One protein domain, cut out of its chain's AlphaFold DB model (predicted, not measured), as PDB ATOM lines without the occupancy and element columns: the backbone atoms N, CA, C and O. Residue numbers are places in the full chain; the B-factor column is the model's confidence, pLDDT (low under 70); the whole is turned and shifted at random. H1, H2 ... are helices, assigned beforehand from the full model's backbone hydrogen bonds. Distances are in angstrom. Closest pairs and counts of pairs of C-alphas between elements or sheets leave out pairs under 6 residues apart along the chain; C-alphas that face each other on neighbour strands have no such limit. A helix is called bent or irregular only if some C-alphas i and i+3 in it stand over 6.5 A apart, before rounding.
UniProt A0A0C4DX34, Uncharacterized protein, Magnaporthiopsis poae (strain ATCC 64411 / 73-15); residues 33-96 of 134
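What this domain is: This is residues 33 to 96 of the 134 residues of an uncharacterized protein of Magnaporthiopsis poae (strain ATCC 64411 / 73-15) (UniProt A0A0C4DX34). Three helices make an open U: H2 is its base, and H1 and H4 extend from opposite ends of H2 toward the same side. Beyond the H4 end of H2, the chain runs out to the little helix H3 and folds back, with residues 63 to 64 and 73 to 74 paired antiparallel. The last residues, 91 to 96, of which 91 and 92 belong to H4, stick out. The printed part has 64 residues with four named helices, H1 to H4 in order, and no named strand; its class is all helix. It is only just loose, close to compact, with a radius of gyration of the C-alphas of 13.3 A and spans of 32 by 27 by 25 A.

How they stand to each other: H1, residues 33 to 43, touches H2, residues 49 to 60, about perpendicular at 75 degrees; H2 does so with residues 49 to 52 alone. Their closest C-alphas, of Cys 39 and Lys 49, are 6.5 A apart. With residues 57 to 60 alone, H2 touches H4, residues 85 to 92. Their closest C-alphas, of Asn 60 and Tyr 86, are 5.5 A apart. H2 and H4 run opposite ways at a steep tilt of 69 degrees, only just short of about perpendicular. H1 and H4 are apart. H3, residues 66 to 69, touches no helix. Every O i to N i+4 pair is within hydrogen-bond range in H1 and H4; in H2 4 of 8 are, beside 9 of 9 O i to N i+3 pairs, and H3 is too short for an O i to N i+4 pair.

Where its parts are: H1 begins at C-alpha 33 (-28.676, 29.422, 19.529) and is 15.4 A long. H2 is 19.0 A long and ends at C-alpha 60 (-43.467, 25.032, 38.147); it is neither bent nor irregular, but only just: C-alphas 56 and 59 are 6.1 A apart. H4, 10.3 A long, ends at C-alpha 92 (-28.662, 27.191, 42.774).

The domain as a whole: The two C-alphas farthest apart, of Asp 46 and Glu 96, are 33.0 A apart. The printed part has no cut. The links H1 to H2 and H2 to H3 are tight; H3 to H4, residues 70 to 84, is long. Mean pLDDT of the printed part is 73.5, and 22 residues are under 70, among them 66 to 73 and 76 to 81.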
ATOM      1  N   HIS A  33     -27.759  28.512  20.242       53.03
ATOM      2  CA  HIS A  33     -28.676  29.422  19.529       53.03
ATOM      3  C   HIS A  33     -30.046  29.585  20.215       53.03
ATOM      4  O   HIS A  33     -30.900  30.327  19.719       53.03
ATOM      5  N   GLY A  34     -30.279  28.907  21.346       58.84
ATOM      6  CA  GLY A  34     -31.601  28.806  21.976       58.84
ATOM      7  C   GLY A  34     -32.182  30.153  22.413       58.84
ATOM      8  O   GLY A  34     -33.317  30.478  22.069       58.84
ATOM      9  N   THR A  35     -31.396  30.993  23.091       62.16
ATOM     10  CA  THR A  35     -31.864  32.287  23.625       62.16
ATOM     11  C   THR A  35     -32.271  33.266  22.524       62.16
ATOM     12  O   THR A  35     -33.315  33.912  22.629       62.16
ATOM     13  N   THR A  36     -31.500  33.338  21.434       68.69
ATOM     14  CA  THR A  36     -31.800  34.185  20.270       68.69
ATOM     15  C   THR A  36     -33.075  33.732  19.563       68.69
ATOM     16  O   THR A  36     -33.913  34.563  19.220       68.69
ATOM     17  N   ARG A  37     -33.266  32.418  19.387       74.38
ATOM     18  CA  ARG A  37     -34.443  31.861  18.699       74.38
ATOM     19  C   ARG A  37     -35.717  31.978  19.534       74.38
ATOM     20  O   ARG A  37     -36.746  32.363  18.989       74.38
ATOM     21  N   ILE A  38     -35.637  31.735  20.843       75.31
ATOM     22  CA  ILE A  38     -36.755  31.928  21.776       75.31
ATOM     23  C   ILE A  38     -37.159  33.407  21.799       75.31
ATOM     24  O   ILE A  38     -38.323  33.729  21.573       75.31
ATOM     25  N   CYS A  39     -36.204  34.329  21.968       75.38
ATOM     26  CA  CYS A  39     -36.506  35.763  21.933       75.38
ATOM     27  C   CYS A  39     -37.122  36.197  20.593       75.38
ATOM     28  O   CYS A  39     -38.018  37.034  20.585       75.38
ATOM     29  N   ALA A  40     -36.667  35.637  19.468       76.62
ATOM     30  CA  ALA A  40     -37.211  35.950  18.149       76.62
ATOM     31  C   ALA A  40     -38.632  35.400  17.937       76.62
ATOM     32  O   ALA A  40     -39.448  36.070  17.312       76.62
ATOM     33  N   ALA A  41     -38.939  34.204  18.446       78.62
ATOM     34  CA  ALA A  41     -40.274  33.615  18.356       78.62
ATOM     35  C   ALA A  41     -41.283  34.385  19.218       78.62
ATOM     36  O   ALA A  41     -42.311  34.831  18.716       78.62
ATOM     37  N   PHE A  42     -40.957  34.618  20.492       77.12
ATOM     38  CA  PHE A  42     -41.826  35.364  21.404       77.12
ATOM     39  C   PHE A  42     -41.922  36.854  21.058       77.12
ATOM     40  O   PHE A  42     -42.985  37.447  21.221       77.12
ATOM     41  N   GLY A  43     -40.869  37.434  20.476       74.19
ATOM     42  CA  GLY A  43     -40.902  38.796  19.945       74.19
ATOM     43  C   GLY A  43     -41.903  38.992  18.800       74.19
ATOM     44  O   GLY A  43     -42.331  40.115  18.576       74.19
ATOM     45  N   ARG A  44     -42.319  37.921  18.104       81.62
ATOM     46  CA  ARG A  44     -43.399  37.958  17.095       81.62
ATOM     47  C   ARG A  44     -44.801  37.814  17.695       81.62
ATOM     48  O   ARG A  44     -45.775  37.992  16.978       81.62
ATOM     49  N   MET A  45     -44.897  37.455  18.975       80.94
ATOM     50  CA  MET A  45     -46.147  37.286  19.729       80.94
ATOM     51  C   MET A  45     -46.360  38.435  20.726       80.94
ATOM     52  O   MET A  45     -46.962  38.236  21.780       80.94
ATOM     53  N   ASP A  46     -45.764  39.602  20.455       76.38
ATOM     54  CA  ASP A  46     -45.776  40.791  21.322       76.38
ATOM     55  C   ASP A  46     -45.287  40.541  22.762       76.38
ATOM     56  O   ASP A  46     -45.529  41.323  23.682       76.38
ATOM     57  N   SER A  47     -44.538  39.455  22.970       66.75
ATOM     58  CA  SER A  47     -43.959  39.092  24.258       66.75
ATOM     59  C   SER A  47     -42.507  39.566  24.330       66.75
ATOM     60  O   SER A  47     -41.593  38.969  23.761       66.75
ATOM     61  N   TRP A  48     -42.286  40.666  25.055       72.25
ATOM     62  CA  TRP A  48     -40.956  41.206  25.370       72.25
ATOM     63  C   TRP A  48     -40.184  40.272  26.330       72.25
ATOM     64  O   TRP A  48     -40.778  39.498  27.079       72.25
ATOM     65  N   LYS A  49     -38.843  40.349  26.338       67.38
ATOM     66  CA  LYS A  49     -37.910  39.472  27.094       67.38
ATOM     67  C   LYS A  49     -38.329  39.058  28.533       67.38
ATOM     68  O   LYS A  49     -38.297  37.864  28.811       67.38
ATOM     69  N   PRO A  50     -38.731  39.950  29.457       75.44
ATOM     70  CA  PRO A  50     -39.230  39.586  30.782       75.44
ATOM     71  C   PRO A  50     -40.545  38.804  30.732       75.44
ATOM     72  O   PRO A  50     -40.736  37.930  31.561       75.44
ATOM     73  N   GLY A  51     -41.418  39.040  29.748       74.94
ATOM     74  CA  GLY A  51     -42.622  38.232  29.539       74.94
ATOM     75  C   GLY A  51     -42.290  36.778  29.201       74.94
ATOM     76  O   GLY A  51     -42.927  35.870  29.719       74.94
ATOM     77  N   VAL A  52     -41.229  36.549  28.421       78.88
ATOM     78  CA  VAL A  52     -40.721  35.200  28.111       78.88
ATOM     79  C   VAL A  52     -40.208  34.491  29.363       78.88
ATOM     80  O   VAL A  52     -40.526  33.325  29.586       78.88
ATOM     81  N   VAL A  53     -39.456  35.198  30.213       80.81
ATOM     82  CA  VAL A  53     -38.993  34.657  31.500       80.81
ATOM     83  C   VAL A  53     -40.186  34.351  32.409       80.81
ATOM     84  O   VAL A  53     -40.252  33.269  32.981       80.81
ATOM     85  N   THR A  54     -41.180  35.235  32.479       82.25
ATOM     86  CA  THR A  54     -42.402  34.997  33.260       82.25
ATOM     87  C   THR A  54     -43.180  33.778  32.753       82.25
ATOM     88  O   THR A  54     -43.606  32.954  33.559       82.25
ATOM     89  N   LEU A  55     -43.311  33.603  31.433       82.44
ATOM     90  CA  LEU A  55     -43.980  32.448  30.816       82.44
ATOM     91  C   LEU A  55     -43.234  31.129  31.063       82.44
ATOM     92  O   LEU A  55     -43.869  30.088  31.216       82.44
ATOM     93  N   SER A  56     -41.903  31.155  31.183       81.75
ATOM     94  CA  SER A  56     -41.136  29.957  31.560       81.75
ATOM     95  C   SER A  56     -41.467  29.445  32.970       81.75
ATOM     96  O   SER A  56     -41.274  28.268  33.259       81.75
ATOM     97  N   GLY A  57     -42.059  30.288  33.826       77.88
ATOM     98  CA  GLY A  57     -42.515  29.904  35.162       77.88
ATOM     99  C   GLY A  57     -43.641  28.863  35.176       77.88
ATOM    100  O   GLY A  57     -43.899  28.284  36.230       77.88
ATOM    101  N   THR A  58     -44.276  28.578  34.033       81.00
ATOM    102  CA  THR A  58     -45.282  27.507  33.903       81.00
ATOM    103  C   THR A  58     -44.688  26.121  34.171       81.00
ATOM    104  O   THR A  58     -45.397  25.239  34.640       81.00
ATOM    105  N   HIS A  59     -43.371  25.953  34.002       82.31
ATOM    106  CA  HIS A  59     -42.656  24.729  34.380       82.31
ATOM    107  C   HIS A  59     -42.649  24.453  35.899       82.31
ATOM    108  O   HIS A  59     -42.179  23.407  36.321       82.31
ATOM    109  N   ASN A  60     -43.186  25.351  36.741       74.19
ATOM    110  CA  ASN A  60     -43.467  25.032  38.147       74.19
ATOM    111  C   ASN A  60     -44.680  24.110  38.341       74.19
ATOM    112  O   ASN A  60     -44.888  23.634  39.451       74.19
ATOM    113  N   LEU A  61     -45.520  23.934  37.316       72.81
ATOM    114  CA  LEU A  61     -46.846  23.328  37.460       72.81
ATOM    115  C   LEU A  61     -46.987  21.967  36.773       72.81
ATOM    116  O   LEU A  61     -48.054  21.369  36.886       72.81
ATOM    117  N   ASP A  62     -45.971  21.499  36.043       66.88
ATOM    118  CA  ASP A  62     -46.083  20.244  35.299       66.88
ATOM    119  C   ASP A  62     -44.736  19.562  35.029       66.88
ATOM    120  O   ASP A  62     -43.672  20.191  35.057       66.88
ATOM    121  N   GLY A  63     -44.810  18.259  34.766       68.69
ATOM    122  CA  GLY A  63     -43.725  17.438  34.249       68.69
ATOM    123  C   GLY A  63     -43.800  17.292  32.729       68.69
ATOM    124  O   GLY A  63     -44.767  17.669  32.073       68.69
ATOM    125  N   CYS A  64     -42.741  16.745  32.155       73.75
ATOM    126  CA  CYS A  64     -42.691  16.304  30.773       73.75
ATOM    127  C   CYS A  64     -42.867  14.785  30.753       73.75
ATOM    128  O   CYS A  64     -42.159  14.103  31.496       73.75
ATOM    129  N   HIS A  65     -43.780  14.284  29.919       71.31
ATOM    130  CA  HIS A  65     -44.048  12.855  29.767       71.31
ATOM    131  C   HIS A  65     -43.421  12.334  28.469       71.31
ATOM    132  O   HIS A  65     -43.575  12.939  27.402       71.31
ATOM    133  N   ALA A  66     -42.762  11.175  28.530       63.75
ATOM    134  CA  ALA A  66     -42.094  10.576  27.376       63.75
ATOM    135  C   ALA A  66     -43.055  10.225  26.235       63.75
ATOM    136  O   ALA A  66     -42.643  10.225  25.082       63.75
ATOM    137  N   ALA A  67     -44.331   9.974  26.534       63.91
ATOM    138  CA  ALA A  67     -45.342   9.696  25.518       63.91
ATOM    139  C   ALA A  67     -45.630  10.895  24.589       63.91
ATOM    140  O   ALA A  67     -46.068  10.683  23.462       63.91
ATOM    141  N   ASP A  68     -45.374  12.127  25.049       61.62
ATOM    142  CA  ASP A  68     -45.746  13.360  24.341       61.62
ATOM    143  C   ASP A  68     -44.541  14.141  23.790       61.62
ATOM    144  O   ASP A  68     -44.682  14.918  22.844       61.62
ATOM    145  N   ALA A  69     -43.361  13.970  24.391       58.44
ATOM    146  CA  ALA A  69     -42.175  14.773  24.084       58.44
ATOM    147  C   ALA A  69     -40.864  13.969  24.077       58.44
ATOM    148  O   ALA A  69     -39.792  14.567  24.146       58.44
ATOM    149  N   ASP A  70     -40.950  12.631  24.057       62.66
ATOM    150  CA  ASP A  70     -39.818  11.687  24.093       62.66
ATOM    151  C   ASP A  70     -38.854  11.878  25.286       62.66
ATOM    152  O   ASP A  70     -37.730  11.366  25.321       62.66
ATOM    153  N   VAL A  71     -39.324  12.611  26.299       58.62
ATOM    154  CA  VAL A  71     -38.590  13.091  27.462       58.62
ATOM    155  C   VAL A  71     -39.466  12.944  28.709       58.62
ATOM    156  O   VAL A  71     -40.536  13.543  28.783       58.62
ATOM    157  N   GLU A  72     -38.987  12.199  29.710       69.62
ATOM    158  CA  GLU A  72     -39.671  12.001  30.999       69.62
ATOM    159  C   GLU A  72     -38.932  12.749  32.114       69.62
ATOM    160  O   GLU A  72     -37.880  12.274  32.551       69.62
ATOM    161  N   ARG A  73     -39.434  13.911  32.564       66.81
ATOM    162  CA  ARG A  73     -38.867  14.643  33.719       66.81
ATOM    163  C   ARG A  73     -39.861  15.540  34.431       66.81
ATOM    164  O   ARG A  73     -40.577  16.322  33.818       66.81
ATOM    165  N   GLU A  74     -39.752  15.543  35.749       71.88
ATOM    166  CA  GLU A  74     -40.364  16.531  36.625       71.88
ATOM    167  C   GLU A  74     -39.381  17.688  36.873       71.88
ATOM    168  O   GLU A  74     -38.237  17.475  37.276       71.88
ATOM    169  N   TRP A  75     -39.806  18.925  36.596       70.62
ATOM    170  CA  TRP A  75     -38.954  20.117  36.735       70.62
ATOM    171  C   TRP A  75     -38.826  20.609  38.180       70.62
ATOM    172  O   TRP A  75     -37.888  21.332  38.508       70.62
ATOM    173  N   VAL A  76     -39.793  20.267  39.029       65.06
ATOM    174  CA  VAL A  76     -39.975  20.792  40.384       65.06
ATOM    175  C   VAL A  76     -40.592  19.697  41.239       65.06
ATOM    176  O   VAL A  76     -41.568  19.112  40.813       65.06
ATOM    177  N   SER A  77     -40.111  19.476  42.466       68.88
ATOM    178  CA  SER A  77     -40.568  18.372  43.339       68.88
ATOM    179  C   SER A  77     -42.014  18.474  43.856       68.88
ATOM    180  O   SER A  77     -42.431  17.687  44.702       68.88
ATOM    181  N   SER A  78     -42.742  19.525  43.486       68.81
ATOM    182  CA  SER A  78     -44.120  19.770  43.896       68.81
ATOM    183  C   SER A  78     -44.881  20.395  42.732       68.81
ATOM    184  O   SER A  78     -45.019  21.612  42.639       68.81
ATOM    185  N   LEU A  79     -45.405  19.537  41.860       65.06
ATOM    186  CA  LEU A  79     -46.120  19.921  40.634       65.06
ATOM    187  C   LEU A  79     -47.412  20.713  40.870       65.06
ATOM    188  O   LEU A  79     -47.968  21.297  39.948       65.06
ATOM    189  N   THR A  80     -47.933  20.735  42.099       68.19
ATOM    190  CA  THR A  80     -49.242  21.334  42.410       68.19
ATOM    191  C   THR A  80     -49.167  22.637  43.210       68.19
ATOM    192  O   THR A  80     -50.184  23.300  43.450       68.19
ATOM    193  N   GLY A  81     -47.959  23.052  43.598       68.69
ATOM    194  CA  GLY A  81     -47.711  24.297  44.313       68.69
ATOM    195  C   GLY A  81     -47.310  25.423  43.366       68.69
ATOM    196  O   GLY A  81     -46.366  25.292  42.596       68.69
ATOM    197  N   PHE A  82     -47.967  26.581  43.459       73.62
ATOM    198  CA  PHE A  82     -47.413  27.787  42.840       73.62
ATOM    199  C   PHE A  82     -46.292  28.320  43.740       73.62
ATOM    200  O   PHE A  82     -46.556  28.959  44.759       73.62
ATOM    201  N   ALA A  83     -45.046  28.003  43.392       76.44
ATOM    202  CA  ALA A  83     -43.850  28.381  44.137       76.44
ATOM    203  C   ALA A  83     -42.743  28.854  43.184       76.44
ATOM    204  O   ALA A  83     -42.811  28.650  41.979       76.44
ATOM    205  N   ASN A  84     -41.693  29.470  43.728       81.88
ATOM    206  CA  ASN A  84     -40.529  29.912  42.950       81.88
ATOM    207  C   ASN A  84     -39.490  28.790  42.732       81.88
ATOM    208  O   ASN A  84     -38.319  29.061  42.468       81.88
ATOM    209  N   GLN A  85     -39.881  27.532  42.929       81.88
ATOM    210  CA  GLN A  85     -38.935  26.430  43.052       81.88
ATOM    211  C   GLN A  85     -38.194  26.168  41.738       81.88
ATOM    212  O   GLN A  85     -36.982  26.018  41.780       81.88
ATOM    213  N   TYR A  86     -38.860  26.245  40.584       83.12
ATOM    214  CA  TYR A  86     -38.227  26.131  39.265       83.12
ATOM    215  C   TYR A  86     -37.031  27.078  39.099       83.12
ATOM    216  O   TYR A  86     -35.942  26.658  38.719       83.12
ATOM    217  N   PHE A  87     -37.205  28.361  39.435       84.31
ATOM    218  CA  PHE A  87     -36.129  29.345  39.314       84.31
ATOM    219  C   PHE A  87     -35.043  29.146  40.374       84.31
ATOM    220  O   PHE A  87     -33.871  29.373  40.088       84.31
ATOM    221  N   CYS A  88     -35.410  28.703  41.580       84.94
ATOM    222  CA  CYS A  88     -34.433  28.331  42.599       84.94
ATOM    223  C   CYS A  88     -33.549  27.172  42.124       84.94
ATOM    224  O   CYS A  88     -32.330  27.280  42.223       84.94
ATOM    225  N   LEU A  89     -34.139  26.113  41.565       83.69
ATOM    226  CA  LEU A  89     -33.394  24.966  41.050       83.69
ATOM    227  C   LEU A  89     -32.483  25.393  39.884       83.69
ATOM    228  O   LEU A  89     -31.283  25.151  39.875       83.69
ATOM    229  N   LEU A  90     -33.001  26.171  38.929       83.31
ATOM    230  CA  LEU A  90     -32.186  26.681  37.818       83.31
ATOM    231  C   LEU A  90     -30.966  27.511  38.252       83.31
ATOM    232  O   LEU A  90     -29.953  27.499  37.557       83.31
ATOM    233  N   LEU A  91     -31.065  28.266  39.351       84.31
ATOM    234  CA  LEU A  91     -30.012  29.186  39.795       84.31
ATOM    235  C   LEU A  91     -29.018  28.570  40.779       84.31
ATOM    236  O   LEU A  91     -27.857  28.977  40.791       84.31
ATOM    237  N   PHE A  92     -29.471  27.667  41.649       82.94
ATOM    238  CA  PHE A  92     -28.662  27.191  42.774       82.94
ATOM    239  C   PHE A  92     -27.990  25.849  42.536       82.94
ATOM    240  O   PHE A  92     -27.174  25.430  43.356       82.94
ATOM    241  N   GLU A  93     -28.295  25.203  41.423       81.88
ATOM    242  CA  GLU A  93     -27.887  23.836  41.184       81.88
ATOM    243  C   GLU A  93     -27.038  23.681  39.928       81.88
ATOM    244  O   GLU A  93     -27.115  24.466  38.979       81.88
ATOM    245  N   SER A  94     -26.172  22.669  39.946       78.38
ATOM    246  CA  SER A  94     -25.309  22.332  38.820       78.38
ATOM    247  C   SER A  94     -26.035  21.393  37.867       78.38
ATOM    248  O   SER A  94     -26.458  20.303  38.253       78.38
ATOM    249  N   TRP A  95     -26.139  21.813  36.611       75.38
ATOM    250  CA  TRP A  95     -26.813  21.067  35.558       75.38
ATOM    251  C   TRP A  95     -25.779  20.451  34.624       75.38
ATOM    252  O   TRP A  95     -25.041  21.182  33.958       75.38
ATOM    253  N   GLU A  96     -25.754  19.124  34.546       72.44
ATOM    254  CA  GLU A  96     -24.917  18.389  33.598       72.44
ATOM    255  C   GLU A  96     -25.760  17.841  32.452       72.44
ATOM    256  O   GLU A  96     -26.944  17.561  32.602       72.44
TER     257      GLU A  96